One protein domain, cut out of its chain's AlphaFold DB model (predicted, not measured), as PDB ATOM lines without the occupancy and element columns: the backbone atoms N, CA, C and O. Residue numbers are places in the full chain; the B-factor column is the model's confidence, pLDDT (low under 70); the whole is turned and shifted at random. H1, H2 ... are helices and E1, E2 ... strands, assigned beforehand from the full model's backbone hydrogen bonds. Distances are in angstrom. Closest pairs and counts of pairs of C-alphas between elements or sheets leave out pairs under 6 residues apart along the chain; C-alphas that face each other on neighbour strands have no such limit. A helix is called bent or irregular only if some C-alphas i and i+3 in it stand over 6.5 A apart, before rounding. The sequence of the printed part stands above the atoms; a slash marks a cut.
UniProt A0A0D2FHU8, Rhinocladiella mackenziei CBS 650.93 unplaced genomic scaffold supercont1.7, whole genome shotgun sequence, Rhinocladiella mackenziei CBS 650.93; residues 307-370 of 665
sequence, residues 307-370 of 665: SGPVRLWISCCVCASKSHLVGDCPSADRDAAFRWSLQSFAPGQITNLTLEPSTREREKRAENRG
ATOM      1  N   SER A 307      29.487 -18.490 -20.011       62.25
ATOM      2  CA  SER A 307      29.916 -17.690 -21.154       62.25
ATOM      3  C   SER A 307      28.878 -17.805 -22.273       62.25
ATOM      4  O   SER A 307      28.412 -18.901 -22.583       62.25
ATOM      5  N   GLY A 308      28.522 -16.672 -22.877       82.38
ATOM      6  CA  GLY A 308      27.581 -16.630 -23.994       82.38
ATOM      7  C   GLY A 308      28.064 -17.402 -25.235       82.38
ATOM      8  O   GLY A 308      29.115 -18.045 -25.201       82.38
ATOM      9  N   PRO A 309      27.320 -17.331 -26.356       88.19
ATOM     10  CA  PRO A 309      27.649 -18.071 -27.573       88.19
ATOM     11  C   PRO A 309      29.102 -17.834 -28.006       88.19
ATOM     12  O   PRO A 309      29.493 -16.718 -28.355       88.19
ATOM     13  N   VAL A 310      29.899 -18.901 -27.986       86.00
ATOM     14  CA  VAL A 310      31.330 -18.864 -28.282       86.00
ATOM     15  C   VAL A 310      31.499 -18.665 -29.784       86.00
ATOM     16  O   VAL A 310      30.995 -19.442 -30.598       86.00
ATOM     17  N   ARG A 311      32.187 -17.589 -30.163       88.62
ATOM     18  CA  ARG A 311      32.397 -17.187 -31.557       88.62
ATOM     19  C   ARG A 311      33.747 -17.700 -32.045       88.62
ATOM     20  O   ARG A 311      34.778 -17.216 -31.594       88.62
ATOM     21  N   LEU A 312      33.742 -18.670 -32.958       88.75
ATOM     22  CA  LEU A 312      34.954 -19.348 -33.437       88.75
ATOM     23  C   LEU A 312      34.993 -19.394 -34.962       88.75
ATOM     24  O   LEU A 312      33.964 -19.596 -35.598       88.75
ATOM     25  N   TRP A 313      36.180 -19.270 -35.551       88.12
ATOM     26  CA  TRP A 313      36.394 -19.570 -36.966       88.12
ATOM     27  C   TRP A 313      36.612 -21.073 -37.121       88.12
ATOM     28  O   TRP A 313      37.641 -21.596 -36.704       88.12
ATOM     29  N   ILE A 314      35.631 -21.774 -37.688       90.69
ATOM     30  CA  ILE A 314      35.662 -23.235 -37.806       90.69
ATOM     31  C   ILE A 314      35.702 -23.654 -39.276       90.69
ATOM     32  O   ILE A 314      34.887 -23.204 -40.093       90.69
ATOM     33  N   SER A 315      36.626 -24.568 -39.584       92.62
ATOM     34  CA  SER A 315      36.655 -25.365 -40.808       92.62
ATOM     35  C   SER A 315      37.172 -26.785 -40.527       92.62
ATOM     36  O   SER A 315      37.961 -27.021 -39.612       92.62
ATOM     37  N   CYS A 316      36.714 -27.758 -41.310       93.94
ATOM     38  CA  CYS A 316      37.188 -29.135 -41.248       93.94
ATOM     39  C   CYS A 316      38.532 -29.279 -41.979       93.94
ATOM     40  O   CYS A 316      38.597 -29.024 -43.180       93.94
ATOM     41  N   CYS A 317      39.583 -29.773 -41.317       92.25
ATOM     42  CA  CYS A 317      40.893 -29.941 -41.964       92.25
ATOM     43  C   CYS A 317      40.923 -31.019 -43.071       92.25
ATOM     44  O   CYS A 317      41.795 -30.976 -43.931       92.25
ATOM     45  N   VAL A 318      39.965 -31.958 -43.089       93.62
ATOM     46  CA  VAL A 318      39.915 -33.058 -44.076       93.62
ATOM     47  C   VAL A 318      39.302 -32.619 -45.410       93.62
ATOM     48  O   VAL A 318      39.731 -33.076 -46.466       93.62
ATOM     49  N   CYS A 319      38.292 -31.743 -45.386       94.75
ATOM     50  CA  CYS A 319      37.532 -31.355 -46.585       94.75
ATOM     51  C   CYS A 319      37.362 -29.836 -46.775       94.75
ATOM     52  O   CYS A 319      36.633 -29.415 -47.672       94.75
ATOM     53  N   ALA A 320      37.986 -29.018 -45.921       93.56
ATOM     54  CA  ALA A 320      37.865 -27.557 -45.859       93.56
ATOM     55  C   ALA A 320      36.429 -27.011 -45.665       93.56
ATOM     56  O   ALA A 320      36.189 -25.812 -45.820       93.56
ATOM     57  N   SER A 321      35.456 -27.857 -45.301       93.25
ATOM     58  CA  SER A 321      34.077 -27.411 -45.075       93.25
ATOM     59  C   SER A 321      33.960 -26.505 -43.853       93.25
ATOM     60  O   SER A 321      34.485 -26.814 -42.788       93.25
ATOM     61  N   LYS A 322      33.173 -25.437 -43.983       92.38
ATOM     62  CA  LYS A 322      32.827 -24.490 -42.908       92.38
ATOM     63  C   LYS A 322      31.621 -24.944 -42.077       92.38
ATOM     64  O   LYS A 322      31.243 -24.274 -41.126       92.38
ATOM     65  N   SER A 323      30.961 -26.044 -42.444       89.50
ATOM     66  CA  SER A 323      29.748 -26.507 -41.751       89.50
ATOM     67  C   SER A 323      30.005 -27.449 -40.577       89.50
ATOM     68  O   SER A 323      29.069 -27.751 -39.845       89.50
ATOM     69  N   HIS A 324      31.232 -27.951 -40.415       90.81
ATOM     70  CA  HIS A 324      31.536 -29.012 -39.461       90.81
ATOM     71  C   HIS A 324      33.010 -29.024 -39.038       90.81
ATOM     72  O   HIS A 324      33.877 -28.578 -39.788       90.81
ATOM     73  N   LEU A 325      33.287 -29.583 -37.856       92.50
ATOM     74  CA  LEU A 325      34.631 -29.994 -37.448       92.50
ATOM     75  C   LEU A 325      34.944 -31.416 -37.951       92.50
ATOM     76  O   LEU A 325      34.085 -32.113 -38.490       92.50
ATOM     77  N   VAL A 326      36.190 -31.857 -37.766       92.44
ATOM     78  CA  VAL A 326      36.711 -33.146 -38.257       92.44
ATOM     79  C   VAL A 326      35.873 -34.346 -37.790       92.44
ATOM     80  O   VAL A 326      35.636 -35.254 -38.580       92.44
ATOM     81  N   GLY A 327      35.366 -34.330 -36.554       89.50
ATOM     82  CA  GLY A 327      34.525 -35.385 -35.964       89.50
ATOM     83  C   GLY A 327      33.151 -35.560 -36.588       89.50
ATOM     84  O   GLY A 327      32.563 -36.633 -36.499       89.50
ATOM     85  N   ASP A 328      32.672 -34.527 -37.268       91.88
ATOM     86  CA  ASP A 328      31.406 -34.529 -37.996       91.88
ATOM     87  C   ASP A 328      31.620 -34.684 -39.510       91.88
ATOM     88  O   ASP A 328      30.671 -34.634 -40.293       91.88
ATOM     89  N   CYS A 329      32.871 -34.860 -39.947       93.62
ATOM     90  CA  CYS A 329      33.205 -34.941 -41.356       93.62
ATOM     91  C   CYS A 329      32.820 -36.309 -41.943       93.62
ATOM     92  O   CYS A 329      33.350 -37.330 -41.505       93.62
ATOM     93  N   PRO A 330      31.977 -36.368 -42.993       92.56
ATOM     94  CA  PRO A 330      31.547 -37.635 -43.591       92.56
ATOM     95  C   PRO A 330      32.666 -38.380 -44.337       92.56
ATOM     96  O   PRO A 330      32.465 -39.519 -44.747       92.56
ATOM     97  N   SER A 331      33.825 -37.744 -44.543       93.19
ATOM     98  CA  SER A 331      35.020 -38.342 -45.150       93.19
ATOM     99  C   SER A 331      36.163 -38.592 -44.159       93.19
ATOM    100  O   SER A 331      37.231 -39.020 -44.591       93.19
ATOM    101  N   ALA A 332      35.981 -38.298 -42.867       90.56
ATOM    102  CA  ALA A 332      36.949 -38.644 -41.829       90.56
ATOM    103  C   ALA A 332      36.640 -40.024 -41.232       90.56
ATOM    104  O   ALA A 332      35.490 -40.466 -41.216       90.56
ATOM    105  N   ASP A 333      37.671 -40.687 -40.710       87.56
ATOM    106  CA  ASP A 333      37.490 -41.888 -39.900       87.56
ATOM    107  C   ASP A 333      36.823 -41.513 -38.568       87.56
ATOM    108  O   ASP A 333      37.342 -40.690 -37.807       87.56
ATOM    109  N   ARG A 334      35.641 -42.081 -38.304       79.31
ATOM    110  CA  ARG A 334      34.770 -41.643 -37.203       79.31
ATOM    111  C   ARG A 334      35.415 -41.903 -35.846       79.31
ATOM    112  O   ARG A 334      35.320 -41.047 -34.968       79.31
ATOM    113  N   ASP A 335      36.111 -43.027 -35.695       77.81
ATOM    114  CA  ASP A 335      36.629 -43.481 -34.400       77.81
ATOM    115  C   ASP A 335      37.765 -42.586 -33.884       77.81
ATOM    116  O   ASP A 335      37.801 -42.243 -32.699       77.81
ATOM    117  N   ALA A 336      38.635 -42.105 -34.777       68.12
ATOM    118  CA  ALA A 336      39.641 -41.098 -34.445       68.12
ATOM    119  C   ALA A 336      39.032 -39.697 -34.246       68.12
ATOM    120  O   ALA A 336      39.525 -38.894 -33.447       68.12
ATOM    121  N   ALA A 337      37.966 -39.382 -34.988       74.12
ATOM    122  CA  ALA A 337      37.497 -38.016 -35.153       74.12
ATOM    123  C   ALA A 337      36.451 -37.558 -34.117       74.12
ATOM    124  O   ALA A 337      36.363 -36.354 -33.890       74.12
ATOM    125  N   PHE A 338      35.722 -38.453 -33.430       74.31
ATOM    126  CA  PHE A 338      34.678 -38.101 -32.435       74.31
ATOM    127  C   PHE A 338      35.083 -37.025 -31.404       74.31
ATOM    128  O   PHE A 338      34.232 -36.279 -30.925       74.31
ATOM    129  N   ARG A 339      36.378 -36.915 -31.077       72.44
ATOM    130  CA  ARG A 339      36.943 -35.906 -30.158       72.44
ATOM    131  C   ARG A 339      36.843 -34.461 -30.669       72.44
ATOM    132  O   ARG A 339      36.988 -33.537 -29.881       72.44
ATOM    133  N   TRP A 340      36.612 -34.283 -31.966       83.31
ATOM    134  CA  TRP A 340      36.518 -33.006 -32.672       83.31
ATOM    135  C   TRP A 340      35.138 -32.854 -33.324       83.31
ATOM    136  O   TRP A 340      35.039 -32.482 -34.490       83.31
ATOM    137  N   SER A 341      34.073 -33.215 -32.610       86.62
ATOM    138  CA  SER A 341      32.683 -33.045 -33.049       86.62
ATOM    139  C   SER A 341      32.046 -31.833 -32.361       86.62
ATOM    140  O   SER A 341      32.327 -31.549 -31.199       86.62
ATOM    141  N   LEU A 342      31.165 -31.129 -33.071       84.81
ATOM    142  CA  LEU A 342      30.305 -30.078 -32.527       84.81
ATOM    143  C   LEU A 342      29.030 -30.643 -31.872       84.81
ATOM    144  O   LEU A 342      28.317 -29.889 -31.218       84.81
ATOM    145  N   GLN A 343      28.738 -31.945 -32.007       85.25
ATOM    146  CA  GLN A 343      27.494 -32.566 -31.517       85.25
ATOM    147  C   GLN A 343      27.311 -32.490 -29.994       85.25
ATOM    148  O   GLN A 343      26.184 -32.584 -29.514       85.25
ATOM    149  N   SER A 344      28.393 -32.325 -29.226       80.06
ATOM    150  CA  SER A 344      28.327 -32.140 -27.770       80.06
ATOM    151  C   SER A 344      27.837 -30.754 -27.346       80.06
ATOM    152  O   SER A 344      27.496 -30.566 -26.181       80.06
ATOM    153  N   PHE A 345      27.819 -29.782 -28.260       83.00
ATOM    154  CA  PHE A 345      27.405 -28.408 -27.991       83.00
ATOM    155  C   PHE A 345      25.982 -28.165 -28.491       83.00
ATOM    156  O   PHE A 345      25.576 -28.658 -29.546       83.00
ATOM    157  N   ALA A 346      25.212 -27.359 -27.757       86.31
ATOM    158  CA  ALA A 346      23.892 -26.957 -28.229       86.31
ATOM    159  C   ALA A 346      24.028 -26.125 -29.528       86.31
ATOM    160  O   ALA A 346      24.916 -25.272 -29.592       86.31
ATOM    161  N   PRO A 347      23.141 -26.271 -30.538       84.69
ATOM    162  CA  PRO A 347      23.269 -25.579 -31.833       84.69
ATOM    163  C   PRO A 347      23.296 -24.038 -31.809       84.69
ATOM    164  O   PRO A 347      23.542 -23.428 -32.844       84.69
ATOM    165  N   GLY A 348      23.026 -23.403 -30.661       87.06
ATOM    166  CA  GLY A 348      23.187 -21.957 -30.450       87.06
ATOM    167  C   GLY A 348      24.399 -21.557 -29.595       87.06
ATOM    168  O   GLY A 348      24.658 -20.369 -29.451       87.06
ATOM    169  N   GLN A 349      25.135 -22.510 -29.014       89.81
ATOM    170  CA  GLN A 349      26.255 -22.241 -28.101       89.81
ATOM    171  C   GLN A 349      27.564 -21.936 -28.838       89.81
ATOM    172  O   GLN A 349      28.422 -21.253 -28.288       89.81
ATOM    173  N   ILE A 350      27.722 -22.409 -30.077       89.38
ATOM    174  CA  ILE A 350      28.872 -22.093 -30.930       89.38
ATOM    175  C   ILE A 350      28.369 -21.364 -32.172       89.38
ATOM    176  O   ILE A 350      27.623 -21.916 -32.977       89.38
ATOM    177  N   THR A 351      28.809 -20.119 -32.344       91.44
ATOM    178  CA  THR A 351      28.581 -19.345 -33.568       91.44
ATOM    179  C   THR A 351      29.816 -19.483 -34.450       91.44
ATOM    180  O   THR A 351      30.877 -18.956 -34.108       91.44
ATOM    181  N   ASN A 352      29.702 -20.186 -35.584       91.19
ATOM    182  CA  ASN A 352      30.808 -20.231 -36.540       91.19
ATOM    183  C   ASN A 352      30.925 -18.879 -37.253       91.19
ATOM    184  O   ASN A 352      30.120 -18.557 -38.130       91.19
ATOM    185  N   LEU A 353      31.967 -18.127 -36.910       89.69
ATOM    186  CA  LEU A 353      32.294 -16.854 -37.531       89.69
ATOM    187  C   LEU A 353      32.441 -17.002 -39.043       89.69
ATOM    188  O   LEU A 353      31.934 -16.148 -39.753       89.69
ATOM    189  N   THR A 354      32.992 -18.099 -39.572       87.31
ATOM    190  CA  THR A 354      33.141 -18.324 -41.026       87.31
ATOM    191  C   THR A 354      31.805 -18.463 -41.783       87.31
ATOM    192  O   THR A 354      31.801 -18.520 -43.012       87.31
ATOM    193  N   LEU A 355      30.668 -18.547 -41.079       87.31
ATOM    194  CA  LEU A 355      29.323 -18.568 -41.668       87.31
ATOM    195  C   LEU A 355      28.567 -17.237 -41.513       87.31
ATOM    196  O   LEU A 355      27.512 -17.077 -42.131       87.31
ATOM    197  N   GLU A 356      29.072 -16.276 -40.730       90.19
ATOM    198  CA  GLU A 356      28.421 -14.967 -40.610       90.19
ATOM    199  C   GLU A 356      28.475 -14.169 -41.937       90.19
ATOM    200  O   GLU A 356      29.471 -14.202 -42.666       90.19
ATOM    201  N   PRO A 357      27.438 -13.378 -42.275       89.00
ATOM    202  CA  PRO A 357      27.458 -12.539 -43.479       89.00
ATOM    203  C   PRO A 357      28.595 -11.500 -43.492       89.00
ATOM    204  O   PRO A 357      29.110 -11.160 -44.556       89.00
ATOM    205  N   SER A 358      28.990 -11.019 -42.309       84.69
ATOM    206  CA  SER A 358      30.067 -10.049 -42.067       84.69
ATOM    207  C   SER A 358      31.440 -10.592 -42.484       84.69
ATOM    208  O   SER A 358      32.222  -9.929 -43.172       84.69
ATOM    209  N   THR A 359      31.734 -11.832 -42.104       83.38
ATOM    210  CA  THR A 359      33.011 -12.496 -42.366       83.38
ATOM    211  C   THR A 359      33.119 -12.968 -43.802       83.38
ATOM    212  O   THR A 359      34.210 -12.907 -44.358       83.38
ATOM    213  N   ARG A 360      32.004 -13.334 -44.447       82.94
ATOM    214  CA  ARG A 360      31.964 -13.667 -45.877       82.94
ATOM    215  C   ARG A 360      32.513 -12.536 -46.751       82.94
ATOM    216  O   ARG A 360      33.132 -12.803 -47.776       82.94
ATOM    217  N   GLU A 361      32.330 -11.275 -46.357       86.38
ATOM    218  CA  GLU A 361      32.939 -10.147 -47.068       86.38
ATOM    219  C   GLU A 361      34.451 -10.038 -46.800       86.38
ATOM    220  O   GLU A 361      35.225  -9.788 -47.724       86.38
ATOM    221  N   ARG A 362      34.900 -10.269 -45.557       79.75
ATOM    222  CA  ARG A 362      36.334 -10.344 -45.210       79.75
ATOM    223  C   ARG A 362      37.027 -11.486 -45.959       79.75
ATOM    224  O   ARG A 362      38.110 -11.283 -46.495       79.75
ATOM    225  N   GLU A 363      36.385 -12.645 -46.043       82.12
ATOM    226  CA  GLU A 363      36.864 -13.801 -46.788       82.12
ATOM    227  C   GLU A 363      36.889 -13.515 -48.288       82.12
ATOM    228  O   GLU A 363      37.934 -13.689 -48.895       82.12
ATOM    229  N   LYS A 364      35.830 -12.944 -48.874       84.00
ATOM    230  CA  LYS A 364      35.852 -12.498 -50.276       84.00
ATOM    231  C   LYS A 364      36.972 -11.482 -50.541       84.00
ATOM    232  O   LYS A 364      37.582 -11.504 -51.604       84.00
ATOM    233  N   ARG A 365      37.294 -10.595 -49.586       81.25
ATOM    234  CA  ARG A 365      38.474  -9.710 -49.678       81.25
ATOM    235  C   ARG A 365      39.798 -10.479 -49.571       81.25
ATOM    236  O   ARG A 365      40.755 -10.067 -50.215       81.25
ATOM    237  N   ALA A 366      39.875 -11.559 -48.795       79.25
ATOM    238  CA  ALA A 366      41.059 -12.417 -48.696       79.25
ATOM    239  C   ALA A 366      41.246 -13.281 -49.958       79.25
ATOM    240  O   ALA A 366      42.332 -13.282 -50.530       79.25
ATOM    241  N   GLU A 367      40.176 -13.901 -50.462       79.62
ATOM    242  CA  GLU A 367      40.105 -14.534 -51.783       79.62
ATOM    243  C   GLU A 367      40.537 -13.542 -52.866       79.62
ATOM    244  O   GLU A 367      41.379 -13.885 -53.679       79.62
ATOM    245  N   ASN A 368      40.075 -12.286 -52.829       79.44
ATOM    246  CA  ASN A 368      40.497 -11.230 -53.760       79.44
ATOM    247  C   ASN A 368      41.945 -10.729 -53.557       79.44
ATOM    248  O   ASN A 368      42.482 -10.078 -54.448       79.44
ATOM    249  N   ARG A 369      42.583 -10.995 -52.408       73.56
ATOM    250  CA  ARG A 369      44.011 -10.698 -52.157       73.56
ATOM    251  C   ARG A 369      44.916 -11.854 -52.604       73.56
ATOM    252  O   ARG A 369      46.019 -11.600 -53.077       73.56
ATOM    253  N   GLY A 370      44.443 -13.099 -52.490       60.16
ATOM    254  CA  GLY A 370      45.089 -14.299 -53.041       60.16
ATOM    255  C   GLY A 370      44.840 -14.492 -54.543       60.16
ATOM    256  O   GLY A 370      45.707 -15.003 -55.254       60.16
TER     257      GLY A 370
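AT A GLANCE: This is residues 307 to 370 of the 665 residues of an uncharacterized protein of Rhinocladiella mackenziei CBS 650.93 (UniProt A0A0D2FHU8). Two short parallel strands, E1 and E2, lie between H1 and H2, at opposite ends of a flat model; residues 364 to 370 stick out. The printed part has 64 residues, under half in named elements, class mixed: E1, H1, E2, H2. It is only just loose, close to compact, with radius of gyration of the C-alphas 13.2 A and spans 38 by 30 by 13 A.

IN THESE COORDINATES: Find C-alpha 310 at (31.330, -18.864, -28.282), where E1, residues 310 to 312, begins. H1, residues 334 to 340, is irregular: C-alphas 336 and 339 are 7.3 A apart. After E2, residues 350 to 352, H2, residues 357 to 370, runs 20.1 A to (45.089, -14.299, -53.041).

HOW THE PARTS SIT: E1 and E2 are parallel at 27 degrees; N 351 and O 310 are within hydrogen-bond range, 2.9 A. E1, H1, E2 form a strand-helix-strand unit, parallel neighbour strands with a helix between, its crossover right-handed. H1 and H2 are apart. H1 has 1 of 3 O i to N i+4 pairs within range and 2 of 4 O i to N i+3; H2 has 8 of 10 O i to N i+4.

THE WHOLE: The printed part has no cut. The link E1 to H1 is long. Residues 307, 336 and 370 have pLDDT under 70.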